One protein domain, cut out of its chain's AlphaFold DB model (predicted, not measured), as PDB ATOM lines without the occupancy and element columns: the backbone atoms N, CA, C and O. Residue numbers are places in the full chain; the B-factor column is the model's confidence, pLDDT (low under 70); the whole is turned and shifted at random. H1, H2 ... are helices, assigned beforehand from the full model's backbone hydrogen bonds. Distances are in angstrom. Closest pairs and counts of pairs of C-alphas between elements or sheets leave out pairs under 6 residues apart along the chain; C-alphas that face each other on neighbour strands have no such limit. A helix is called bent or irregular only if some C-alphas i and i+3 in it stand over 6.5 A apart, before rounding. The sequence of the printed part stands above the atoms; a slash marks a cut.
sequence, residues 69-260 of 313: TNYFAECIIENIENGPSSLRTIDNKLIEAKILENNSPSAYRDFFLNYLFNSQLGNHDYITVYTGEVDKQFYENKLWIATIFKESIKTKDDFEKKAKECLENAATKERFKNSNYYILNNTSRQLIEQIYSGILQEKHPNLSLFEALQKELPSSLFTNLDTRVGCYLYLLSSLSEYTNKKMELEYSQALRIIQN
ATOM      1  N   THR A  69     216.666 268.788 245.060       79.69
ATOM      2  CA  THR A  69     217.520 269.979 244.971       79.69
ATOM      3  C   THR A  69     218.807 269.662 244.205       79.69
ATOM      4  O   THR A  69     219.434 268.632 244.449       79.69
ATOM      5  N   ASN A  70     219.233 270.558 243.307       84.12
ATOM      6  CA  ASN A  70     220.578 270.515 242.723       84.12
ATOM      7  C   ASN A  70     221.588 271.058 243.743       84.12
ATOM      8  O   ASN A  70     221.481 272.194 244.205       84.12
ATOM      9  N   TYR A  71     222.584 270.263 244.102       84.25
ATOM     10  CA  TYR A  71     223.577 270.602 245.111       84.25
ATOM     11  C   TYR A  71     224.907 271.060 244.527       84.25
ATOM     12  O   TYR A  71     225.577 271.877 245.170       84.25
ATOM     13  N   PHE A  72     225.285 270.553 243.349       84.75
ATOM     14  CA  PHE A  72     226.570 270.867 242.719       84.75
ATOM     15  C   PHE A  72     226.483 271.149 241.220       84.75
ATOM     16  O   PHE A  72     227.375 271.819 240.707       84.75
ATOM     17  N   ALA A  73     225.456 270.672 240.512       85.56
ATOM     18  CA  ALA A  73     225.383 270.793 239.060       85.56
ATOM     19  C   ALA A  73     225.513 272.240 238.576       85.56
ATOM     20  O   ALA A  73     226.290 272.509 237.668       85.56
ATOM     21  N   GLU A  74     224.801 273.171 239.211       85.50
ATOM     22  CA  GLU A  74     224.830 274.596 238.859       85.50
ATOM     23  C   GLU A  74     226.225 275.196 239.058       85.50
ATOM     24  O   GLU A  74     226.769 275.802 238.138       85.50
ATOM     25  N   CYS A  75     226.857 274.909 240.201       85.31
ATOM     26  CA  CYS A  75     228.239 275.302 240.476       85.31
ATOM     27  C   CYS A  75     229.193 274.784 239.395       85.31
ATOM     28  O   CYS A  75     230.051 275.520 238.922       85.31
ATOM     29  N   ILE A  76     229.040 273.534 238.957       79.75
ATOM     30  CA  ILE A  76     229.894 272.976 237.906       79.75
ATOM     31  C   ILE A  76     229.628 273.693 236.584       79.75
ATOM     32  O   ILE A  76     230.564 274.186 235.968       79.75
ATOM     33  N   ILE A  77     228.365 273.811 236.180       79.44
ATOM     34  CA  ILE A  77     227.953 274.423 234.915       79.44
ATOM     35  C   ILE A  77     228.462 275.860 234.778       79.44
ATOM     36  O   ILE A  77     228.955 276.221 233.715       79.44
ATOM     37  N   GLU A  78     228.395 276.667 235.833       74.75
ATOM     38  CA  GLU A  78     228.904 278.047 235.826       74.75
ATOM     39  C   GLU A  78     230.421 278.137 235.607       74.75
ATOM     40  O   GLU A  78     230.924 279.166 235.162       74.75
ATOM     41  N   ASN A  79     231.154 277.062 235.904       67.94
ATOM     42  CA  ASN A  79     232.612 277.028 235.878       67.94
ATOM     43  C   ASN A  79     233.201 276.308 234.646       67.94
ATOM     44  O   ASN A  79     234.423 276.221 234.534       67.94
ATOM     45  N   ILE A  80     232.375 275.816 233.711       69.44
ATOM     46  CA  ILE A  80     232.835 275.195 232.453       69.44
ATOM     47  C   ILE A  80     232.832 276.228 231.318       69.44
ATOM     48  O   ILE A  80     231.896 277.018 231.182       69.44
ATOM     49  N   GLU A  81     233.832 276.181 230.432       62.03
ATOM     50  CA  GLU A  81     233.827 276.939 229.172       62.03
ATOM     51  C   GLU A  81     232.545 276.629 228.360       62.03
ATOM     52  O   GLU A  81     232.234 275.474 228.072       62.03
ATOM     53  N   ASN A  82     231.786 277.670 227.999       64.44
ATOM     54  CA  ASN A  82     230.452 277.623 227.363       64.44
ATOM     55  C   ASN A  82     229.288 277.077 228.233       64.44
ATOM     56  O   ASN A  82     228.158 276.952 227.747       64.44
ATOM     57  N   GLY A  83     229.508 276.841 229.527       68.69
ATOM     58  CA  GLY A  83     228.475 276.661 230.551       68.69
ATOM     59  C   GLY A  83     227.321 275.705 230.193       68.69
ATOM     60  O   GLY A  83     227.576 274.594 229.719       68.69
ATOM     61  N   PRO A  84     226.037 276.099 230.376       69.94
ATOM     62  CA  PRO A  84     224.887 275.227 230.093       69.94
ATOM     63  C   PRO A  84     224.827 274.734 228.640       69.94
ATOM     64  O   PRO A  84     224.270 273.671 228.358       69.94
ATOM     65  N   SER A  85     225.393 275.503 227.701       74.50
ATOM     66  CA  SER A  85     225.386 275.146 226.281       74.50
ATOM     67  C   SER A  85     226.298 273.955 225.973       74.50
ATOM     68  O   SER A  85     225.967 273.166 225.088       74.50
ATOM     69  N   SER A  86     227.371 273.755 226.747       75.00
ATOM     70  CA  SER A  86     228.262 272.595 226.618       75.00
ATOM     71  C   SER A  86     227.540 271.296 226.951       75.00
ATOM     72  O   SER A  86     227.593 270.352 226.170       75.00
ATOM     73  N   LEU A  87     226.788 271.263 228.056       79.75
ATOM     74  CA  LEU A  87     226.038 270.064 228.440       79.75
ATOM     75  C   LEU A  87     224.948 269.730 227.425       79.75
ATOM     76  O   LEU A  87     224.863 268.601 226.965       79.75
ATOM     77  N   ARG A  88     224.181 270.732 226.983       83.81
ATOM     78  CA  ARG A  88     223.168 270.528 225.939       83.81
ATOM     79  C   ARG A  88     223.778 270.037 224.621       83.81
ATOM     80  O   ARG A  88     223.147 269.266 223.905       83.81
ATOM     81  N   THR A  89     224.988 270.484 224.293       86.50
ATOM     82  CA  THR A  89     225.715 270.014 223.107       86.50
ATOM     83  C   THR A  89     226.130 268.553 223.256       86.50
ATOM     84  O   THR A  89     225.987 267.796 222.300       86.50
ATOM     85  N   ILE A  90     226.591 268.142 224.443       87.56
ATOM     86  CA  ILE A  90     226.898 266.738 224.748       87.56
ATOM     87  C   ILE A  90     225.636 265.879 224.595       87.56
ATOM     88  O   ILE A  90     225.675 264.918 223.831       87.56
ATOM     89  N   ASP A  91     224.513 266.259 225.221       90.56
ATOM     90  CA  ASP A  91     223.226 265.551 225.099       90.56
ATOM     91  C   ASP A  91     222.835 265.360 223.627       90.56
ATOM     92  O   ASP A  91     222.568 264.244 223.186       90.56
ATOM     93  N   ASN A  92     222.848 266.446 222.845       92.50
ATOM     94  CA  ASN A  92     222.467 266.407 221.435       92.50
ATOM     95  C   ASN A  92     223.382 265.482 220.623       92.50
ATOM     96  O   ASN A  92     222.880 264.656 219.868       92.50
ATOM     97  N   LYS A  93     224.706 265.571 220.809       92.75
ATOM     98  CA  LYS A  93     225.665 264.701 220.113       92.75
ATOM     99  C   LYS A  93     225.461 263.226 220.482       92.75
ATOM    100  O   LYS A  93     225.537 262.367 219.608       92.75
ATOM    101  N   LEU A  94     225.176 262.921 221.751       93.19
ATOM    102  CA  LEU A  94     224.892 261.554 222.201       93.19
ATOM    103  C   LEU A  94     223.577 261.016 221.616       93.19
ATOM    104  O   LEU A  94     223.513 259.837 221.264       93.19
ATOM    105  N   ILE A  95     222.555 261.866 221.481       94.94
ATOM    106  CA  ILE A  95     221.269 261.512 220.861       94.94
ATOM    107  C   ILE A  95     221.412 261.291 219.356       94.94
ATOM    108  O   ILE A  95     220.927 260.292 218.828       94.94
ATOM    109  N   GLU A  96     222.118 262.179 218.661       94.19
ATOM    110  CA  GLU A  96     222.405 262.043 217.229       94.19
ATOM    111  C   GLU A  96     223.191 260.758 216.930       94.19
ATOM    112  O   GLU A  96     222.900 260.066 215.953       94.19
ATOM    113  N   ALA A  97     224.124 260.392 217.813       90.94
ATOM    114  CA  ALA A  97     224.875 259.141 217.742       90.94
ATOM    115  C   ALA A  97     224.068 257.899 218.174       90.94
ATOM    116  O   ALA A  97     224.587 256.789 218.088       90.94
ATOM    117  N   LYS A  98     222.815 258.057 218.632       92.00
ATOM    118  CA  LYS A  98     221.963 256.989 219.196       92.00
ATOM    119  C   LYS A  98     222.585 256.264 220.398       92.00
ATOM    120  O   LYS A  98     222.278 255.104 220.655       92.00
ATOM    121  N   ILE A  99     223.454 256.951 221.137       91.38
ATOM    122  CA  ILE A  99     224.086 256.446 222.362       91.38
ATOM    123  C   ILE A  99     223.208 256.767 223.580       91.38
ATOM    124  O   ILE A  99     223.074 255.949 224.488       91.38
ATOM    125  N   LEU A 100     222.595 257.952 223.581       92.75
ATOM    126  CA  LEU A 100     221.537 258.347 224.506       92.75
ATOM    127  C   LEU A 100     220.222 258.392 223.723       92.75
ATOM    128  O   LEU A 100     220.157 259.037 222.687       92.75
ATOM    129  N   GLU A 101     219.164 257.730 224.186       93.19
ATOM    130  CA  GLU A 101     217.900 257.707 223.433       93.19
ATOM    131  C   GLU A 101     217.241 259.097 223.370       93.19
ATOM    132  O   GLU A 101     216.773 259.542 222.323       93.19
ATOM    133  N   ASN A 102     217.181 259.782 224.516       94.00
ATOM    134  CA  ASN A 102     216.603 261.112 224.697       94.00
ATOM    135  C   ASN A 102     216.985 261.664 226.088       94.00
ATOM    136  O   ASN A 102     217.681 261.013 226.863       94.00
ATOM    137  N   ASN A 103     216.474 262.846 226.449       88.94
ATOM    138  CA  ASN A 103     216.778 263.497 227.733       88.94
ATOM    139  C   ASN A 103     215.888 263.047 228.914       88.94
ATOM    140  O   ASN A 103     215.803 263.749 229.934       88.94
ATOM    141  N   SER A 104     215.182 261.919 228.789       93.38
ATOM    142  CA  SER A 104     214.334 261.389 229.858       93.38
ATOM    143  C   SER A 104     215.159 260.721 230.966       93.38
ATOM    144  O   SER A 104     216.247 260.204 230.708       93.38
ATOM    145  N   PRO A 105     214.648 260.672 232.210       92.25
ATOM    146  CA  PRO A 105     215.330 259.976 233.301       92.25
ATOM    147  C   PRO A 105     215.602 258.490 233.012       92.25
ATOM    148  O   PRO A 105     216.649 257.976 233.392       92.25
ATOM    149  N   SER A 106     214.696 257.798 232.312       94.00
ATOM    150  CA  SER A 106     214.887 256.386 231.947       94.00
ATOM    151  C   SER A 106     216.037 256.199 230.955       94.00
ATOM    152  O   SER A 106     216.869 255.321 231.163       94.00
ATOM    153  N   ALA A 107     216.146 257.066 229.944       92.88
ATOM    154  CA  ALA A 107     217.254 257.020 228.990       92.88
ATOM    155  C   ALA A 107     218.610 257.272 229.676       92.88
ATOM    156  O   ALA A 107     219.583 256.573 229.404       92.88
ATOM    157  N   TYR A 108     218.668 258.212 230.626       91.94
ATOM    158  CA  TYR A 108     219.873 258.458 231.426       91.94
ATOM    159  C   TYR A 108     220.229 257.300 232.363       91.94
ATOM    160  O   TYR A 108     221.411 257.014 232.542       91.94
ATOM    161  N   ARG A 109     219.234 256.615 232.944       92.25
ATOM    162  CA  ARG A 109     219.466 255.387 233.716       92.25
ATOM    163  C   ARG A 109     220.112 254.320 232.842       92.25
ATOM    164  O   ARG A 109     221.117 253.745 233.240       92.25
ATOM    165  N   ASP A 110     219.554 254.061 231.668       90.38
ATOM    166  CA  ASP A 110     220.040 252.990 230.796       90.38
ATOM    167  C   ASP A 110     221.434 253.326 230.247       90.38
ATOM    168  O   ASP A 110     222.322 252.476 230.234       90.38
ATOM    169  N   PHE A 111     221.675 254.596 229.911       89.31
ATOM    170  CA  PHE A 111     223.007 255.108 229.599       89.31
ATOM    171  C   PHE A 111     224.001 254.906 230.759       89.31
ATOM    172  O   PHE A 111     225.121 254.441 230.537       89.31
ATOM    173  N   PHE A 112     223.589 255.196 231.999       88.69
ATOM    174  CA  PHE A 112     224.389 254.943 233.199       88.69
ATOM    175  C   PHE A 112     224.716 253.460 233.378       88.69
ATOM    176  O   PHE A 112     225.874 253.101 233.577       88.69
ATOM    177  N   LEU A 113     223.728 252.580 233.264       85.31
ATOM    178  CA  LEU A 113     223.951 251.145 233.405       85.31
ATOM    179  C   LEU A 113     224.922 250.620 232.342       85.31
ATOM    180  O   LEU A 113     225.874 249.920 232.683       85.31
ATOM    181  N   ASN A 114     224.737 251.029 231.085       83.31
ATOM    182  CA  ASN A 114     225.546 250.553 229.968       83.31
ATOM    183  C   ASN A 114     227.011 250.998 230.054       83.31
ATOM    184  O   ASN A 114     227.902 250.168 229.902       83.31
ATOM    185  N   TYR A 115     227.278 252.282 230.312       80.38
ATOM    186  CA  TYR A 115     228.623 252.846 230.128       80.38
ATOM    187  C   TYR A 115     229.348 253.235 231.418       80.38
ATOM    188  O   TYR A 115     230.561 253.426 231.391       80.38
ATOM    189  N   LEU A 116     228.629 253.392 232.531       76.94
ATOM    190  CA  LEU A 116     229.163 253.963 233.774       76.94
ATOM    191  C   LEU A 116     229.235 252.924 234.889       76.94
ATOM    192  O   LEU A 116     230.279 252.747 235.515       76.94
ATOM    193  N   PHE A 117     228.134 252.215 235.121       70.62
ATOM    194  CA  PHE A 117     228.070 251.170 236.133       70.62
ATOM    195  C   PHE A 117     228.969 249.986 235.755       70.62
ATOM    196  O   PHE A 117     229.798 249.565 236.559       70.62
ATOM    197  N   ASN A 118     228.901 249.529 234.500       63.78
ATOM    198  CA  ASN A 118     229.734 248.431 233.998       63.78
ATOM    199  C   ASN A 118     231.240 248.702 234.147       63.78
ATOM    200  O   ASN A 118     231.988 247.814 234.546       63.78
ATOM    201  N   SER A 119     231.697 249.940 233.927       61.81
ATOM    202  CA  SER A 119     233.114 250.290 234.106       61.81
ATOM    203  C   SER A 119     233.596 250.239 235.562       61.81
ATOM    204  O   SER A 119     234.797 250.143 235.801       61.81
ATOM    205  N   GLN A 120     232.691 250.284 236.547       55.69
ATOM    206  CA  GLN A 120     233.042 250.177 237.969       55.69
ATOM    207  C   GLN A 120     233.290 248.730 238.422       55.69
ATOM    208  O   GLN A 120     233.851 248.533 239.498       55.69
ATOM    209  N   LEU A 121     232.927 247.732 237.609       59.91
ATOM    210  CA  LEU A 121     233.120 246.306 237.910       59.91
ATOM    211  C   LEU A 121     234.556 245.808 237.649       59.91
ATOM    212  O   LEU A 121     234.857 244.633 237.842       59.91
ATOM    213  N   GLY A 122     235.476 246.708 237.291       47.47
ATOM    214  CA  GLY A 122     236.908 246.565 237.570       47.47
ATOM    215  C   GLY A 122     237.712 245.593 236.706       47.47
ATOM    216  O   GLY A 122     238.917 245.780 236.632       47.47
ATOM    217  N   ASN A 123     237.113 244.606 236.047       40.22
ATOM    218  CA  ASN A 123     237.732 243.838 234.968       40.22
ATOM    219  C   ASN A 123     236.688 242.927 234.324       40.22
ATOM    220  O   ASN A 123     235.947 242.245 235.028       40.22
ATOM    221  N   HIS A 124     236.733 242.902 232.992       47.03
ATOM    222  CA  HIS A 124     235.886 242.136 232.077       47.03
ATOM    223  C   HIS A 124     234.536 242.815 231.880       47.03
ATOM    224  O   HIS A 124     233.762 242.972 232.821       47.03
ATOM    225  N   ASP A 125     234.287 243.275 230.651       50.41
ATOM    226  CA  ASP A 125     232.977 243.765 230.253       50.41
ATOM    227  C   ASP A 125     231.955 242.705 230.652       50.41
ATOM    228  O   ASP A 125     231.929 241.597 230.132       50.41
ATOM    229  N   TYR A 126     231.170 243.010 231.676       49.22
ATOM    230  CA  TYR A 126     230.293 242.036 232.318       49.22
ATOM    231  C   TYR A 126     229.223 241.526 231.333       49.22
ATOM    232  O   TYR A 126     228.734 240.410 231.472       49.22
ATOM    233  N   ILE A 127     228.941 242.325 230.292       46.38
ATOM    234  CA  ILE A 127     228.204 241.933 229.087       46.38
ATOM    235  C   ILE A 127     228.875 240.709 228.451       46.38
ATOM    236  O   ILE A 127     228.255 239.666 228.370       46.38
ATOM    237  N   THR A 128     230.167 240.768 228.136       47.31
ATOM    238  CA  THR A 128     230.944 239.666 227.548       47.31
ATOM    239  C   THR A 128     230.897 238.372 228.362       47.31
ATOM    240  O   THR A 128     230.751 237.300 227.783       47.31
ATOM    241  N   VAL A 129     230.988 238.453 229.694       45.78
ATOM    242  CA  VAL A 129     230.991 237.262 230.568       45.78
ATOM    243  C   VAL A 129     229.594 236.652 230.726       45.78
ATOM    244  O   VAL A 129     229.474 235.437 230.825       45.78
ATOM    245  N   TYR A 130     228.531 237.465 230.742       47.00
ATOM    246  CA  TYR A 130     227.166 236.977 230.989       47.00
ATOM    247  C   TYR A 130     226.316 236.777 229.733       47.00
ATOM    248  O   TYR A 130     225.384 235.978 229.765       47.00
ATOM    249  N   THR A 131     226.591 237.495 228.644       52.44
ATOM    250  CA  THR A 131     225.888 237.314 227.366       52.44
ATOM    251  C   THR A 131     226.612 236.348 226.441       52.44
ATOM    252  O   THR A 131     226.006 235.909 225.471       52.44
ATOM    253  N   GLY A 132     227.881 236.016 226.716       56.97
ATOM    254  CA  GLY A 132     228.696 235.185 225.825       56.97
ATOM    255  C   GLY A 132     228.955 235.843 224.466       56.97
ATOM    256  O   GLY A 132     229.341 235.172 223.516       56.97
ATOM    257  N   GLU A 133     228.761 237.161 224.356       63.94
ATOM    258  CA  GLU A 133     228.936 237.903 223.108       63.94
ATOM    259  C   GLU A 133     229.721 239.198 223.350       63.94
ATOM    260  O   GLU A 133     229.489 239.926 224.319       63.94
ATOM    261  N   VAL A 134     230.655 239.508 222.445       70.00
ATOM    262  CA  VAL A 134     231.342 240.807 222.411       70.00
ATOM    263  C   VAL A 134     230.722 241.670 221.320       70.00
ATOM    264  O   VAL A 134     231.001 241.480 220.134       70.00
ATOM    265  N   ASP A 135     229.934 242.668 221.712       77.88
ATOM    266  CA  ASP A 135     229.439 243.672 220.774       77.88
ATOM    267  C   ASP A 135     230.510 244.743 220.519       77.88
ATOM    268  O   ASP A 135     230.827 245.567 221.378       77.88
ATOM    269  N   LYS A 136     231.060 244.765 219.303       82.88
ATOM    270  CA  LYS A 136     232.036 245.781 218.892       82.88
ATOM    271  C   LYS A 136     231.456 247.201 218.954       82.88
ATOM    272  O   LYS A 136     232.188 248.142 219.273       82.88
ATOM    273  N   GLN A 137     230.154 247.358 218.701       85.88
ATOM    274  CA  GLN A 137     229.480 248.655 218.708       85.88
ATOM    275  C   GLN A 137     229.545 249.313 220.091       85.88
ATOM    276  O   GLN A 137     229.648 250.535 220.173       85.88
ATOM    277  N   PHE A 138     229.560 248.535 221.179       85.88
ATOM    278  CA  PHE A 138     229.739 249.056 222.536       85.88
ATOM    279  C   PHE A 138     231.056 249.836 222.696       85.88
ATOM    280  O   PHE A 138     231.061 250.967 223.190       85.88
ATOM    281  N   TYR A 139     232.172 249.273 222.225       86.25
ATOM    282  CA  TYR A 139     233.497 249.899 222.313       86.25
ATOM    283  C   TYR A 139     233.626 251.094 221.370       86.25
ATOM    284  O   TYR A 139     234.176 252.131 221.748       86.25
ATOM    285  N   GLU A 140     233.071 250.978 220.162       90.06
ATOM    286  CA  GLU A 140     233.000 252.091 219.216       90.06
ATOM    287  C   GLU A 140     232.173 253.248 219.806       90.06
ATOM    288  O   GLU A 140     232.603 254.401 219.760       90.06
ATOM    289  N   ASN A 141     231.050 252.959 220.471       89.88
ATOM    290  CA  ASN A 141     230.257 253.956 221.190       89.88
ATOM    291  C   ASN A 141     231.038 254.576 222.353       89.88
ATOM    292  O   ASN A 141     231.015 255.793 222.521       89.88
ATOM    293  N   LYS A 142     231.784 253.783 223.129       89.06
ATOM    294  CA  LYS A 142     232.647 254.283 224.213       89.06
ATOM    295  C   LYS A 142     233.714 255.253 223.687       89.06
ATOM    296  O   LYS A 142     233.963 256.294 224.300       89.06
ATOM    297  N   LEU A 143     234.286 254.976 222.512       90.88
ATOM    298  CA  LEU A 143     235.191 255.891 221.812       90.88
ATOM    299  C   LEU A 143     234.487 257.167 221.321       90.88
ATOM    300  O   LEU A 143     235.040 258.262 221.461       90.88
ATOM    301  N   TRP A 144     233.275 257.051 220.780       92.75
ATOM    302  CA  TRP A 144     232.464 258.208 220.391       92.75
ATOM    303  C   TRP A 144     232.137 259.106 221.582       92.75
ATOM    304  O   TRP A 144     232.347 260.317 221.497       92.75
ATOM    305  N   ILE A 145     231.725 258.528 222.717       90.81
ATOM    306  CA  ILE A 145     231.524 259.257 223.976       90.81
ATOM    307  C   ILE A 145     232.813 260.004 224.331       90.81
ATOM    308  O   ILE A 145     232.797 261.224 224.467       90.81
ATOM    309  N   ALA A 146     233.953 259.312 224.399       88.75
ATOM    310  CA  ALA A 146     235.234 259.940 224.722       88.75
ATOM    311  C   ALA A 146     235.563 261.140 223.812       88.75
ATOM    312  O   ALA A 146     236.075 262.159 224.276       88.75
ATOM    313  N   THR A 147     235.248 261.028 222.520       89.06
ATOM    314  CA  THR A 147     235.486 262.075 221.517       89.06
ATOM    315  C   THR A 147     234.595 263.292 221.760       89.06
ATOM    316  O   THR A 147     235.103 264.409 221.849       89.06
ATOM    317  N   ILE A 148     233.291 263.080 221.978       87.19
ATOM    318  CA  ILE A 148     232.329 264.143 222.313       87.19
ATOM    319  C   ILE A 148     232.793 264.926 223.545       87.19
ATOM    320  O   ILE A 148     232.768 266.161 223.543       87.19
ATOM    321  N   PHE A 149     233.250 264.225 224.584       81.25
ATOM    322  CA  PHE A 149     233.711 264.845 225.824       81.25
ATOM    323  C   PHE A 149     234.998 265.655 225.640       81.25
ATOM    324  O   PHE A 149     235.064 266.790 226.110       81.25
ATOM    325  N   LYS A 150     235.991 265.130 224.910       79.38
ATOM    326  CA  LYS A 150     237.242 265.853 224.613       79.38
ATOM    327  C   LYS A 150     237.016 267.124 223.801       79.38
ATOM    328  O   LYS A 150     237.669 268.131 224.047       79.38
ATOM    329  N   GLU A 151     236.098 267.088 222.839       80.06
ATOM    330  CA  GLU A 151     235.749 268.268 222.041       80.06
ATOM    331  C   GLU A 151     235.000 269.325 222.857       80.06
ATOM    332  O   GLU A 151     235.143 270.522 222.606       80.06
ATOM    333  N   SER A 152     234.183 268.884 223.816       75.25
ATOM    334  CA  SER A 152     233.292 269.763 224.582       75.25
ATOM    335  C   SER A 152     233.951 270.335 225.843       75.25
ATOM    336  O   SER A 152     233.476 271.339 226.368       75.25
ATOM    337  N   ILE A 153     235.043 269.730 226.328       70.88
ATOM    338  CA  ILE A 153     235.745 270.113 227.561       70.88
ATOM    339  C   ILE A 153     237.232 270.319 227.248       70.88
ATOM    340  O   ILE A 153     238.032 269.387 227.282       70.88
ATOM    341  N   LYS A 154     237.610 271.564 226.925       60.50
ATOM    342  CA  LYS A 154     238.972 271.914 226.476       60.50
ATOM    343  C   LYS A 154     240.025 271.915 227.586       60.50
ATOM    344  O   LYS A 154     241.193 271.664 227.304       60.50
ATOM    345  N   THR A 155     239.635 272.180 228.835       68.81
ATOM    346  CA  THR A 155     240.537 272.216 229.999       68.81
ATOM    347  C   THR A 155     240.102 271.195 231.049       68.81
ATOM    348  O   THR A 155     239.467 271.516 232.051       68.81
ATOM    349  N   LYS A 156     240.450 269.924 230.809       69.06
ATOM    350  CA  LYS A 156     240.138 268.801 231.710       69.06
ATOM    351  C   LYS A 156     240.534 269.089 233.166       69.06
ATOM    352  O   LYS A 156     239.718 268.889 234.057       69.06
ATOM    353  N   ASP A 157     241.747 269.586 233.399       69.12
ATOM    354  CA  ASP A 157     242.273 269.789 234.755       69.12
ATOM    355  C   ASP A 157     241.488 270.859 235.530       69.12
ATOM    356  O   ASP A 157     241.179 270.681 236.712       69.12
ATOM    357  N   ASP A 158     241.109 271.951 234.860       70.69
ATOM    358  CA  ASP A 158     240.278 273.000 235.459       70.69
ATOM    359  C   ASP A 158     238.871 272.480 235.747       70.69
ATOM    360  O   ASP A 158     238.322 272.730 236.820       70.69
ATOM    361  N   PHE A 159     238.312 271.701 234.820       72.69
ATOM    362  CA  PHE A 159     237.015 271.064 234.990       72.69
ATOM    363  C   PHE A 159     237.006 270.103 236.185       72.69
ATOM    364  O   PHE A 159     236.122 270.190 237.034       72.69
ATOM    365  N   GLU A 160     237.992 269.210 236.295       75.25
ATOM    366  CA  GLU A 160     238.088 268.243 237.395       75.25
ATOM    367  C   GLU A 160     238.288 268.943 238.740       75.25
ATOM    368  O   GLU A 160     237.638 268.597 239.732       75.25
ATOM    369  N   LYS A 161     239.136 269.976 238.776       77.06
ATOM    370  CA  LYS A 161     239.345 270.790 239.974       77.06
ATOM    371  C   LYS A 161     238.054 271.487 240.407       77.06
ATOM    372  O   LYS A 161     237.703 271.432 241.586       77.06
ATOM    373  N   LYS A 162     237.330 272.109 239.474       76.81
ATOM    374  CA  LYS A 162     236.068 272.801 239.766       76.81
ATOM    375  C   LYS A 162     234.960 271.845 240.170       76.81
ATOM    376  O   LYS A 162     234.273 272.095 241.158       76.81
ATOM    377  N   ALA A 163     234.847 270.711 239.487       79.81
ATOM    378  CA  ALA A 163     233.928 269.647 239.860       79.81
ATOM    379  C   ALA A 163     234.169 269.169 241.294       79.81
ATOM    380  O   ALA A 163     233.223 269.039 242.072       79.81
ATOM    381  N   LYS A 164     235.438 268.983 241.672       81.25
ATOM    382  CA  LYS A 164     235.823 268.621 243.036       81.25
ATOM    383  C   LYS A 164     235.414 269.688 244.056       81.25
ATOM    384  O   LYS A 164     234.783 269.337 245.046       81.25
ATOM    385  N   GLU A 165     235.723 270.962 243.812       83.31
ATOM    386  CA  GLU A 165     235.340 272.076 244.701       83.31
ATOM    387  C   GLU A 165     233.812 272.123 244.924       83.31
ATOM    388  O   GLU A 165     233.342 272.210 246.061       83.31
ATOM    389  N   CYS A 166     233.025 271.995 243.850       85.19
ATOM    390  CA  CYS A 166     231.563 271.996 243.915       85.19
ATOM    391  C   CYS A 166     231.005 270.787 244.688       85.19
ATOM    392  O   CYS A 166     230.107 270.946 245.517       85.19
ATOM    393  N   LEU A 167     231.549 269.588 244.448       84.31
ATOM    394  CA  LEU A 167     231.147 268.362 245.142       84.31
ATOM    395  C   LEU A 167     231.506 268.392 246.631       84.31
ATOM    396  O   LEU A 167     230.694 267.991 247.465       84.31
ATOM    397  N   GLU A 168     232.696 268.880 246.981       84.38
ATOM    398  CA  GLU A 168     233.121 269.024 248.376       84.38
ATOM    399  C   GLU A 168     232.207 269.992 249.131       84.38
ATOM    400  O   GLU A 168     231.774 269.680 250.240       84.38
ATOM    401  N   ASN A 169     231.843 271.122 248.515       82.94
ATOM    402  CA  ASN A 169     230.889 272.064 249.096       82.94
ATOM    403  C   ASN A 169     229.498 271.429 249.266       82.94
ATOM    404  O   ASN A 169     228.909 271.495 250.347       82.94
ATOM    405  N   ALA A 170     228.989 270.745 248.236       83.44
ATOM    406  CA  ALA A 170     227.722 270.021 248.302       83.44
ATOM    407  C   ALA A 170     227.687 269.008 249.457       83.44
ATOM    408  O   ALA A 170     226.719 268.982 250.215       83.44
ATOM    409  N   ALA A 171     228.767 268.248 249.652       84.06
ATOM    410  CA  ALA A 171     228.875 267.235 250.700       84.06
ATOM    411  C   ALA A 171     228.814 267.794 252.134       84.06
ATOM    412  O   ALA A 171     228.521 267.043 253.069       84.06
ATOM    413  N   THR A 172     229.055 269.096 252.333       83.00
ATOM    414  CA  THR A 172     228.889 269.742 253.648       83.00
ATOM    415  C   THR A 172     227.426 269.992 254.017       83.00
ATOM    416  O   THR A 172     227.106 270.130 255.199       83.00
ATOM    417  N   LYS A 173     226.522 270.027 253.030       82.88
ATOM    418  CA  LYS A 173     225.099 270.307 253.241       82.88
ATOM    419  C   LYS A 173     224.411 269.056 253.783       82.88
ATOM    420  O   LYS A 173     224.427 268.005 253.154       82.88
ATOM    421  N   GLU A 174     223.757 269.168 254.937       83.69
ATOM    422  CA  GLU A 174     223.151 268.022 255.638       83.69
ATOM    423  C   GLU A 174     222.171 267.229 254.758       83.69
ATOM    424  O   GLU A 174     222.207 265.997 254.723       83.69
ATOM    425  N   ARG A 175     221.350 267.944 253.986       85.75
ATOM    426  CA  ARG A 175     220.349 267.358 253.091       85.75
ATOM    427  C   ARG A 175     220.936 266.678 251.849       85.75
ATOM    428  O   ARG A 175     220.259 265.843 251.257       85.75
ATOM    429  N   PHE A 176     222.205 266.921 251.503       85.00
ATOM    430  CA  PHE A 176     222.862 266.267 250.363       85.00
ATOM    431  C   PHE A 176     222.854 264.738 250.476       85.00
ATOM    432  O   PHE A 176     222.752 264.043 249.468       85.00
ATOM    433  N   LYS A 177     222.886 264.193 251.698       84.12
ATOM    434  CA  LYS A 177     222.807 262.741 251.943       84.12
ATOM    435  C   LYS A 177     221.477 262.108 251.519       84.12
ATOM    436  O   LYS A 177     221.418 260.897 251.350       84.12
ATOM    437  N   ASN A 178     220.439 262.919 251.329       84.19
ATOM    438  CA  ASN A 178     219.133 262.488 250.833       84.19
ATOM    439  C   ASN A 178     218.932 262.836 249.347       84.19
ATOM    440  O   ASN A 178     217.841 262.636 248.819       84.19
ATOM    441  N   SER A 179     219.961 263.375 248.679       84.94
ATOM    442  CA  SER A 179     219.907 263.709 247.255       84.94
ATOM    443  C   SER A 179     219.946 262.463 246.377       84.94
ATOM    444  O   SER A 179     220.573 261.453 246.719       84.94
ATOM    445  N   ASN A 180     219.358 262.573 245.186       88.19
ATOM    446  CA  ASN A 180     219.400 261.524 244.168       88.19
ATOM    447  C   ASN A 180     220.819 261.059 243.848       88.19
ATOM    448  O   ASN A 180     221.055 259.863 243.703       88.19
ATOM    449  N   TYR A 181     221.768 261.992 243.751       87.62
ATOM    450  CA  TYR A 181     223.154 261.670 243.428       87.62
ATOM    451  C   TYR A 181     223.840 260.883 244.541       87.62
ATOM    452  O   TYR A 181     224.527 259.899 244.263       87.62
ATOM    453  N   TYR A 182     223.643 261.275 245.801       86.50
ATOM    454  CA  TYR A 182     224.214 260.537 246.921       86.50
ATOM    455  C   TYR A 182     223.620 259.127 247.021       86.50
ATOM    456  O   TYR A 182     224.366 258.153 247.140       86.50
ATOM    457  N   ILE A 183     222.292 259.017 246.910       87.44
ATOM    458  CA  ILE A 183     221.582 257.736 246.936       87.44
ATOM    459  C   ILE A 183     222.055 256.845 245.782       87.44
ATOM    460  O   ILE A 183     222.457 255.715 246.033       87.44
ATOM    461  N   LEU A 184     222.110 257.362 244.550       88.06
ATOM    462  CA  LEU A 184     222.588 256.626 243.375       88.06
ATOM    463  C   LEU A 184     223.997 256.059 243.589       88.06
ATOM    464  O   LEU A 184     224.220 254.876 243.345       88.06
ATOM    465  N   ASN A 185     224.942 256.870 244.073       84.75
ATOM    466  CA  ASN A 185     226.315 256.414 244.313       84.75
ATOM    467  C   ASN A 185     226.395 255.356 245.419       84.75
ATOM    468  O   ASN A 185     227.132 254.379 245.290       84.75
ATOM    469  N   ASN A 186     225.646 255.535 246.509       85.25
ATOM    470  CA  ASN A 186     225.648 254.577 247.610       85.25
ATOM    471  C   ASN A 186     225.011 253.243 247.196       85.25
ATOM    472  O   ASN A 186     225.599 252.188 247.429       85.25
ATOM    473  N   THR A 187     223.863 253.291 246.518       85.88
ATOM    474  CA  THR A 187     223.197 252.102 245.978       85.88
ATOM    475  C   THR A 187     224.079 251.408 244.947       85.88
ATOM    476  O   THR A 187     224.227 250.194 245.004       85.88
ATOM    477  N   SER A 188     224.748 252.154 244.062       85.19
ATOM    478  CA  SER A 188     225.637 251.559 243.055       85.19
ATOM    479  C   SER A 188     226.776 250.763 243.696       85.19
ATOM    480  O   SER A 188     227.054 249.641 243.285       85.19
ATOM    481  N   ARG A 189     227.387 251.288 244.766       81.69
ATOM    482  CA  ARG A 189     228.424 250.566 245.519       81.69
ATOM    483  C   ARG A 189     227.905 249.277 246.151       81.69
ATOM    484  O   ARG A 189     228.567 248.250 246.060       81.69
ATOM    485  N   GLN A 190     226.723 249.326 246.761       83.12
ATOM    486  CA  GLN A 190     226.096 248.139 247.344       83.12
ATOM    487  C   GLN A 190     225.753 247.100 246.273       83.12
ATOM    488  O   GLN A 190     225.914 245.905 246.502       83.12
ATOM    489  N   LEU A 191     225.302 247.544 245.100       83.81
ATOM    490  CA  LEU A 191     224.985 246.659 243.984       83.81
ATOM    491  C   LEU A 191     226.226 245.951 243.446       83.81
ATOM    492  O   LEU A 191     226.153 244.762 243.172       83.81
ATOM    493  N   ILE A 192     227.368 246.636 243.362       81.62
ATOM    494  CA  ILE A 192     228.642 246.013 242.981       81.62
ATOM    495  C   ILE A 192     228.991 244.859 243.936       81.62
ATOM    496  O   ILE A 192     229.298 243.755 243.493       81.62
ATOM    497  N   GLU A 193     228.878 245.075 245.249       78.06
ATOM    498  CA  GLU A 193     229.110 244.026 246.254       78.06
ATOM    499  C   GLU A 193     228.106 242.865 246.120       78.06
ATOM    500  O   GLU A 193     228.484 241.694 246.221       78.06
ATOM    501  N   GLN A 194     226.833 243.167 245.844       79.06
ATOM    502  CA  GLN A 194     225.788 242.158 245.626       79.06
ATOM    503  C   GLN A 194     225.982 241.354 244.337       79.06
ATOM    504  O   GLN A 194     225.604 240.187 244.292       79.06
ATOM    505  N   ILE A 195     226.565 241.955 243.299       79.75
ATOM    506  CA  ILE A 195     226.907 241.266 242.051       79.75
ATOM    507  C   ILE A 195     228.027 240.262 242.307       79.75
ATOM    508  O   ILE A 195     227.867 239.084 242.004       79.75
ATOM    509  N   TYR A 196     229.131 240.690 242.929       75.06
ATOM    510  CA  TYR A 196     230.259 239.793 243.206       75.06
ATOM    511  C   TYR A 196     229.907 238.643 244.151       75.06
ATOM    512  O   TYR A 196     230.497 237.571 244.060       75.06
ATOM    513  N   SER A 197     228.955 238.858 245.059       76.75
ATOM    514  CA  SER A 197     228.480 237.830 245.990       76.75
ATOM    515  C   SER A 197     227.320 236.985 245.450       76.75
ATOM    516  O   SER A 197     226.869 236.085 246.150       76.75
ATOM    517  N   GLY A 198     226.809 237.265 244.245       69.75
ATOM    518  CA  GLY A 198     225.665 236.560 243.649       69.75
ATOM    519  C   GLY A 198     224.294 236.917 244.242       69.75
ATOM    520  O   GLY A 198     223.265 236.536 243.681       69.75
ATOM    521  N   ILE A 199     224.249 237.710 245.318       82.12
ATOM    522  CA  ILE A 199     223.025 238.104 246.038       82.12
ATOM    523  C   ILE A 199     222.017 238.801 245.115       82.12
ATOM    524  O   ILE A 199     220.808 238.595 245.243       82.12
ATOM    525  N   LEU A 200     222.489 239.629 244.173       78.44
ATOM    526  CA  LEU A 200     221.587 240.345 243.265       78.44
ATOM    527  C   LEU A 200     220.780 239.376 242.388       78.44
ATOM    528  O   LEU A 200     219.584 239.586 242.172       78.44
ATOM    529  N   GLN A 201     221.417 238.295 241.934       78.19
ATOM    530  CA  GLN A 201     220.791 237.280 241.095       78.19
ATOM    531  C   GLN A 201     219.843 236.389 241.910       78.19
ATOM    532  O   GLN A 201     218.755 236.064 241.444       78.19
ATOM    533  N   GLU A 202     220.192 236.068 243.162       84.94
ATOM    534  CA  GLU A 202     219.294 235.364 244.090       84.94
ATOM    535  C   GLU A 202     218.016 236.165 244.381       84.94
ATOM    536  O   GLU A 202     216.923 235.600 244.471       84.94
ATOM    537  N   LYS A 203     218.134 237.494 244.493       91.12
ATOM    538  CA  LYS A 203     216.998 238.406 244.700       91.12
ATOM    539  C   LYS A 203     216.091 238.501 243.467       91.12
ATOM    540  O   LYS A 203     214.883 238.698 243.616       91.12
ATOM    541  N   HIS A 204     216.648 238.362 242.261       86.81
ATOM    542  CA  HIS A 204     215.924 238.465 240.987       86.81
ATOM    543  C   HIS A 204     216.219 237.275 240.056       86.81
ATOM    544  O   HIS A 204     216.777 237.464 238.977       86.81
ATOM    545  N   PRO A 205     215.786 236.052 240.412       83.06
ATOM    546  CA  PRO A 205     216.222 234.824 239.737       83.06
ATOM    547  C   PRO A 205     215.755 234.700 238.280       83.06
ATOM    548  O   PRO A 205     216.319 233.921 237.519       83.06
ATOM    549  N   ASN A 206     214.727 235.457 237.890       88.12
ATOM    550  CA  ASN A 206     214.121 235.404 236.556       88.12
ATOM    551  C   ASN A 206     214.471 236.618 235.680       88.12
ATOM    552  O   ASN A 206     213.881 236.768 234.614       88.12
ATOM    553  N   LEU A 207     215.337 237.518 236.150       81.94
ATOM    554  CA  LEU A 207     215.733 238.714 235.407       81.94
ATOM    555  C   LEU A 207     217.157 238.555 234.883       81.94
ATOM    556  O   LEU A 207     218.024 237.995 235.560       81.94
ATOM    557  N   SER A 208     217.420 239.115 233.705       80.44
ATOM    558  CA  SER A 208     218.798 239.410 233.323       80.44
ATOM    559  C   SER A 208     219.412 240.385 234.332       80.44
ATOM    560  O   SER A 208     218.706 241.151 234.995       80.44
ATOM    561  N   LEU A 209     220.740 240.401 234.435       77.69
ATOM    562  CA  LEU A 209     221.431 241.345 235.313       77.69
ATOM    563  C   LEU A 209     221.046 242.799 235.003       77.69
ATOM    564  O   LEU A 209     220.846 243.593 235.918       77.69
ATOM    565  N   PHE A 210     220.914 243.145 233.721       82.56
ATOM    566  CA  PHE A 210     220.531 244.492 233.310       82.56
ATOM    567  C   PHE A 210     219.131 244.864 233.819       82.56
ATOM    568  O   PHE A 210     218.950 245.930 234.404       82.56
ATOM    569  N   GLU A 211     218.153 243.968 233.684       84.25
ATOM    570  CA  GLU A 211     216.797 244.173 234.212       84.25
ATOM    571  C   GLU A 211     216.776 244.222 235.749       84.25
ATOM    572  O   GLU A 211     216.062 245.038 236.339       84.25
ATOM    573  N   ALA A 212     217.585 243.391 236.416       87.19
ATOM    574  CA  ALA A 212     217.753 243.432 237.866       87.19
ATOM    575  C   ALA A 212     218.325 244.787 238.317       87.19
ATOM    576  O   ALA A 212     217.796 245.413 239.236       87.19
ATOM    577  N   LEU A 213     219.341 245.298 237.621       87.44
ATOM    578  CA  LEU A 213     219.922 246.615 237.871       87.44
ATOM    579  C   LEU A 213     218.928 247.751 237.609       87.44
ATOM    580  O   LEU A 213     218.816 248.659 238.431       87.44
ATOM    581  N   GLN A 214     218.152 247.693 236.523       89.12
ATOM    582  CA  GLN A 214     217.092 248.670 236.244       89.12
ATOM    583  C   GLN A 214     216.026 248.720 237.346       89.12
ATOM    584  O   GLN A 214     215.435 249.779 237.577       89.12
ATOM    585  N   LYS A 215     215.769 247.587 238.008       91.12
ATOM    586  CA  LYS A 215     214.824 247.475 239.122       91.12
ATOM    587  C   LYS A 215     215.388 248.038 240.428       91.12
ATOM    588  O   LYS A 215     214.642 248.661 241.179       91.12
ATOM    589  N   GLU A 216     216.680 247.857 240.689       91.81
ATOM    590  CA  GLU A 216     217.353 248.401 241.882       91.81
ATOM    591  C   GLU A 216     217.731 249.886 241.741       91.81
ATOM    592  O   GLU A 216     217.878 250.590 242.741       91.81
ATOM    593  N   LEU A 217     217.846 250.388 240.509       90.75
ATOM    594  CA  LEU A 217     218.146 251.784 240.194       90.75
ATOM    595  C   LEU A 217     216.964 252.439 239.461       90.75
ATOM    596  O   LEU A 217     216.983 252.558 238.235       90.75
ATOM    597  N   PRO A 218     215.918 252.890 240.179       90.69
ATOM    598  CA  PRO A 218     214.740 253.467 239.548       90.69
ATOM    599  C   PRO A 218     215.074 254.761 238.796       90.69
ATOM    600  O   PRO A 218     215.905 255.566 239.225       90.69
ATOM    601  N   SER A 219     214.359 255.012 237.694       91.00
ATOM    602  CA  SER A 219     214.564 256.204 236.856       91.00
ATOM    603  C   SER A 219     214.330 257.520 237.608       91.00
ATOM    604  O   SER A 219     214.872 258.550 237.215       91.00
ATOM    605  N   SER A 220     213.601 257.503 238.729       89.94
ATOM    606  CA  SER A 220     213.417 258.666 239.606       89.94
ATOM    607  C   SER A 220     214.737 259.249 240.124       89.94
ATOM    608  O   SER A 220     214.820 260.464 240.300       89.94
ATOM    609  N   LEU A 221     215.795 258.443 240.277       88.94
ATOM    610  CA  LEU A 221     217.130 258.927 240.656       88.94
ATOM    611  C   LEU A 221     217.774 259.795 239.556       88.94
ATOM    612  O   LEU A 221     218.605 260.654 239.834       88.94
ATOM    613  N   PHE A 222     217.354 259.654 238.302       90.38
ATOM    614  CA  PHE A 222     217.932 260.348 237.141       90.38
ATOM    615  C   PHE A 222     217.150 261.615 236.740       90.38
ATOM    616  O   PHE A 222     217.345 262.193 235.667       90.38
ATOM    617  N   THR A 223     216.227 262.049 237.603       86.94
ATOM    618  CA  THR A 223     215.389 263.241 237.390       86.94
ATOM    619  C   THR A 223     216.122 264.551 237.667       86.94
ATOM    620  O   THR A 223     215.807 265.562 237.046       86.94
ATOM    621  N   ASN A 224     217.102 264.532 238.572       85.19
ATOM    622  CA  ASN A 224     217.817 265.719 239.027       85.19
ATOM    623  C   ASN A 224     219.057 266.006 238.152       85.19
ATOM    624  O   ASN A 224     219.646 265.099 237.565       85.19
ATOM    625  N   LEU A 225     219.459 267.277 238.052       86.38
ATOM    626  CA  LEU A 225     220.587 267.681 237.215       86.38
ATOM    627  C   LEU A 225     221.932 267.173 237.757       86.38
ATOM    628  O   LEU A 225     222.807 266.833 236.966       86.38
ATOM    629  N   ASP A 226     222.083 267.048 239.078       86.25
ATOM    630  CA  ASP A 226     223.275 266.495 239.726       86.25
ATOM    631  C   ASP A 226     223.574 265.071 239.254       86.25
ATOM    632  O   ASP A 226     224.732 264.743 239.019       86.25
ATOM    633  N   THR A 227     222.569 264.206 239.070       87.50
ATOM    634  CA  THR A 227     222.830 262.836 238.601       87.50
ATOM    635  C   THR A 227     223.283 262.799 237.152       87.50
ATOM    636  O   THR A 227     224.196 262.041 236.825       87.50
ATOM    637  N   ARG A 228     222.737 263.671 236.300       85.12
ATOM    638  CA  ARG A 228     223.172 263.812 234.901       85.12
ATOM    639  C   ARG A 228     224.590 264.365 234.805       85.12
ATOM    640  O   ARG A 228     225.450 263.750 234.182       85.12
ATOM    641  N   VAL A 229     224.859 265.479 235.489       83.12
ATOM    642  CA  VAL A 229     226.203 266.071 235.556       83.12
ATOM    643  C   VAL A 229     227.182 265.079 236.173       83.12
ATOM    644  O   VAL A 229     228.276 264.908 235.655       83.12
ATOM    645  N   GLY A 230     226.778 264.345 237.208       82.31
ATOM    646  CA  GLY A 230     227.562 263.277 237.818       82.31
ATOM    647  C   GLY A 230     227.973 262.173 236.838       82.31
ATOM    648  O   GLY A 230     229.133 261.761 236.840       82.31
ATOM    649  N   CYS A 231     227.067 261.743 235.952       81.69
ATOM    650  CA  CYS A 231     227.402 260.812 234.868       81.69
ATOM    651  C   CYS A 231     228.490 261.399 233.953       81.69
ATOM    652  O   CYS A 231     229.450 260.722 233.595       81.69
ATOM    653  N   TYR A 232     228.391 262.684 233.624       80.12
ATOM    654  CA  TYR A 232     229.367 263.374 232.779       80.12
ATOM    655  C   TYR A 232     230.734 263.519 233.442       80.12
ATOM    656  O   TYR A 232     231.753 263.292 232.791       80.12
ATOM    657  N   LEU A 233     230.765 263.808 234.745       77.62
ATOM    658  CA  LEU A 233     232.002 263.819 235.528       77.62
ATOM    659  C   LEU A 233     232.691 262.457 235.492       77.62
ATOM    660  O   LEU A 233     233.898 262.381 235.259       77.62
ATOM    661  N   TYR A 234     231.927 261.382 235.702       78.31
ATOM    662  CA  TYR A 234     232.492 260.040 235.683       78.31
ATOM    663  C   TYR A 234     233.059 259.712 234.302       78.31
ATOM    664  O   TYR A 234     234.219 259.313 234.220       78.31
ATOM    665  N   LEU A 235     232.296 259.926 233.223       78.19
ATOM    666  CA  LEU A 235     232.760 259.648 231.859       78.19
ATOM    667  C   LEU A 235     233.998 260.453 231.492       78.19
ATOM    668  O   LEU A 235     234.915 259.912 230.885       78.19
ATOM    669  N   LEU A 236     234.066 261.726 231.883       75.69
ATOM    670  CA  LEU A 236     235.271 262.509 231.654       75.69
ATOM    671  C   LEU A 236     236.467 261.891 232.387       75.69
ATOM    672  O   LEU A 236     237.529 261.706 231.792       75.69
ATOM    673  N   SER A 237     236.294 261.522 233.657       74.81
ATOM    674  CA  SER A 237     237.380 260.936 234.442       74.81
ATOM    675  C   SER A 237     237.861 259.598 233.866       74.81
ATOM    676  O   SER A 237     239.067 259.371 233.783       74.81
ATOM    677  N   SER A 238     236.947 258.741 233.394       74.75
ATOM    678  CA  SER A 238     237.268 257.394 232.915       74.75
ATOM    679  C   SER A 238     237.673 257.350 231.439       74.75
ATOM    680  O   SER A 238     238.490 256.514 231.054       74.75
ATOM    681  N   LEU A 239     237.152 258.260 230.607       80.25
ATOM    682  CA  LEU A 239     237.329 258.235 229.151       80.25
ATOM    683  C   LEU A 239     238.182 259.378 228.588       80.25
ATOM    684  O   LEU A 239     238.479 259.387 227.392       80.25
ATOM    685  N   SER A 240     238.634 260.323 229.413       75.38
ATOM    686  CA  SER A 240     239.479 261.449 228.970       75.38
ATOM    687  C   SER A 240     240.737 261.032 228.208       75.38
ATOM    688  O   SER A 240     241.214 261.767 227.350       75.38
ATOM    689  N   GLU A 241     241.266 259.842 228.472       81.06
ATOM    690  CA  GLU A 241     242.422 259.285 227.767       81.06
ATOM    691  C   GLU A 241     242.061 258.092 226.874       81.06
ATOM    692  O   GLU A 241     242.939 257.346 226.435       81.06
ATOM    693  N   TYR A 242     240.773 257.857 226.635       85.25
ATOM    694  CA  TYR A 242     240.307 256.756 225.805       85.25
ATOM    695  C   TYR A 242     240.606 257.041 224.335       85.25
ATOM    696  O   TYR A 242     240.366 258.140 223.839       85.25
ATOM    697  N   THR A 243     241.214 256.085 223.645       87.69
ATOM    698  CA  THR A 243     241.711 256.234 222.269       87.69
ATOM    699  C   THR A 243     241.384 254.978 221.479       87.69
ATOM    700  O   THR A 243     241.082 253.954 222.086       87.69
ATOM    701  N   ASN A 244     241.534 255.024 220.150       90.62
ATOM    702  CA  ASN A 244     241.455 253.830 219.300       90.62
ATOM    703  C   ASN A 244     242.295 252.673 219.859       90.62
ATOM    704  O   ASN A 244     241.797 251.564 219.984       90.62
ATOM    705  N   LYS A 245     243.523 252.951 220.319       89.56
ATOM    706  CA  LYS A 245     244.391 251.932 220.923       89.56
ATOM    707  C   LYS A 245     243.793 251.317 222.196       89.56
ATOM    708  O   LYS A 245     243.904 250.111 222.388       89.56
ATOM    709  N   LYS A 246     243.185 252.122 223.082       87.56
ATOM    710  CA  LYS A 246     242.523 251.599 224.297       87.56
ATOM    711  C   LYS A 246     241.259 250.805 223.941       87.56
ATOM    712  O   LYS A 246     241.040 249.756 224.528       87.56
ATOM    713  N   MET A 247     240.496 251.264 222.952       88.31
ATOM    714  CA  MET A 247     239.320 250.566 222.428       88.31
ATOM    715  C   MET A 247     239.676 249.194 221.843       88.31
ATOM    716  O   MET A 247     239.086 248.194 222.232       88.31
ATOM    717  N   GLU A 248     240.666 249.133 220.951       85.69
ATOM    718  CA  GLU A 248     241.139 247.879 220.353       85.69
ATOM    719  C   GLU A 248     241.664 246.903 221.408       85.69
ATOM    720  O   GLU A 248     241.409 245.701 221.314       85.69
ATOM    721  N   LEU A 249     242.376 247.414 222.420       83.62
ATOM    722  CA  LEU A 249     242.882 246.606 223.525       83.62
ATOM    723  C   LEU A 249     241.741 245.994 224.343       83.62
ATOM    724  O   LEU A 249     241.748 244.783 224.547       83.62
ATOM    725  N   GLU A 250     240.774 246.803 224.781       82.94
ATOM    726  CA  GLU A 250     239.621 246.320 225.555       82.94
ATOM    727  C   GLU A 250     238.787 245.315 224.748       82.94
ATOM    728  O   GLU A 250     238.502 244.225 225.238       82.94
ATOM    729  N   TYR A 251     238.485 245.621 223.480       83.38
ATOM    730  CA  TYR A 251     237.739 244.722 222.593       83.38
ATOM    731  C   TYR A 251     238.460 243.381 222.386       83.38
ATOM    732  O   TYR A 251     237.857 242.313 222.486       83.38
ATOM    733  N   SER A 252     239.776 243.414 222.148       79.94
ATOM    734  CA  SER A 252     240.573 242.193 221.967       79.94
ATOM    735  C   SER A 252     240.670 241.369 223.251       79.94
ATOM    736  O   SER A 252     240.689 240.142 223.196       79.94
ATOM    737  N   GLN A 253     240.750 242.025 224.412       78.38
ATOM    738  CA  GLN A 253     240.738 241.346 225.708       78.38
ATOM    739  C   GLN A 253     239.396 240.659 225.958       78.38
ATOM    740  O   GLN A 253     239.388 239.498 226.357       78.38
ATOM    741  N   ALA A 254     238.284 241.332 225.664       77.56
ATOM    742  CA  ALA A 254     236.949 240.758 225.781       77.56
ATOM    743  C   ALA A 254     236.779 239.509 224.904       77.56
ATOM    744  O   ALA A 254     236.344 238.472 225.399       77.56
ATOM    745  N   LEU A 255     237.219 239.558 223.639       77.25
ATOM    746  CA  LEU A 255     237.170 238.398 222.740       77.25
ATOM    747  C   LEU A 255     237.950 237.194 223.287       77.25
ATOM    748  O   LEU A 255     237.459 236.069 223.238       77.25
ATOM    749  N   ARG A 256     239.146 237.427 223.840       75.56
ATOM    750  CA  ARG A 256     239.973 236.358 224.428       75.56
ATOM    751  C   ARG A 256     239.317 235.710 225.644       75.56
ATOM    752  O   ARG A 256     239.473 234.514 225.846       75.56
ATOM    753  N   ILE A 257     238.602 236.486 226.455       72.06
ATOM    754  CA  ILE A 257     237.927 235.968 227.653       72.06
ATOM    755  C   ILE A 257     236.809 235.001 227.266       72.06
ATOM    756  O   ILE A 257     236.712 233.937 227.874       72.06
ATOM    757  N   ILE A 258     236.011 235.325 226.243       69.19
ATOM    758  CA  ILE A 258     234.988 234.397 225.737       69.19
ATOM    759  C   ILE A 258     235.641 233.112 225.237       69.19
ATOM    760  O   ILE A 258     235.278 232.037 225.697       69.19
ATOM    761  N   GLN A 259     236.645 233.232 224.364       69.00
ATOM    762  CA  GLN A 259     237.335 232.076 223.781       69.00
ATOM    763  C   GLN A 259     237.897 231.140 224.857       69.00
ATOM    764  O   GLN A 259     237.682 229.934 224.803       69.00
ATOM    765  N   ASN A 260     238.554 231.692 225.880       66.62
ATOM    766  CA  ASN A 260     239.097 230.893 226.977       66.62
ATOM    767  C   ASN A 260     237.995 230.226 227.817       66.62
ATOM    768  O   ASN A 260     238.181 229.108 228.289       66.62
TER     769      ASN A 260
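This is residues 69 to 260 of the 313 residues of an uncharacterized protein of Flavobacteriaceae bacterium 10Alg115 (UniProt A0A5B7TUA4). Three long helices, H5, H6 and H8, make the sides of an angular U, and H12 crosses its middle with H3 beside it. H2 lies alongside H5, H1 packs on H6, H10 and H11 pack on H3, and H13 runs out past the first end of H5, with H4 packed on it. The printed part has 192 residues with thirteen named helices, H1 to H13 in chain order, and no named strand. It is all helix and compact, with a radius of gyration of the C-alphas of 16.9 A and spans of 48 by 37 by 26 A.

Start at H1, residues 73 to 78: its Ile 76 comes closest to Ala 163 of H6, residues 156 to 172, C-alphas 5.6 A apart, and the two touch. H2, residues 83 to 96, touches H5, residues 136 to 152, at a shallow tilt of 24 degrees, opposite ways; the closest C-alphas are Ser 86 and Ser 152, 6.1 A. H3, residues 105 to 121, touches H10, residues 209 to 216, closest at C-alphas 113 and 210, 7.5 A, and H11, residues 219 to 222, at C-alphas 105 and 222, 4.7 A. H4, residues 126 to 131, touches H13, residues 244 to 260, closest at C-alphas 128 and 254, 6.4 A. H7, residues 174 to 178, is close to but not clearly touching H8, residues 180 to 196, with C-alphas 176 and 182 closest at 6.8 A. H9, residues 199 to 203, touches H8 only at the corner, and only just, with 3 pairs of C-alphas within 8 A, the closest being 194 and 200, 5.1 A. The hub is H12, residues 225 to 239, which touches H1, H3, H5, H6 and H8; it is about perpendicular to H5, at 74 degrees, with C-alphas 146 and 239 closest, 5.2 A. H5 and H8 are apart. Every O i to N i+4 pair is within hydrogen-bond range in H1, H4, H5, H6, H8, H9, H10, H12 and H13, against 9 of 10 in H2, 8 of 13 in H3 and 0 of 1 in H7, where 1 of 2 O i to N i+3 pairs is; H11 is too short for an i+4 pair.

Find C-alpha 73 at (225.383, 270.793, 239.060), where H1 begins. H5 and H6 each measure 24.7 A, H8 and H13 24.3 A, H3 22.9 A. H3 is only just irregular, C-alphas 114 and 117 being 6.7 A apart. H13 ends at C-alpha 260, (239.097, 230.893, 226.977).

The C-alphas farthest apart are Glu 174 and Gln 259, 50.1 A. The printed part has no cut and no long link. Mean pLDDT of the printed part is 80.3; residues 118 to 133 are among those under 70.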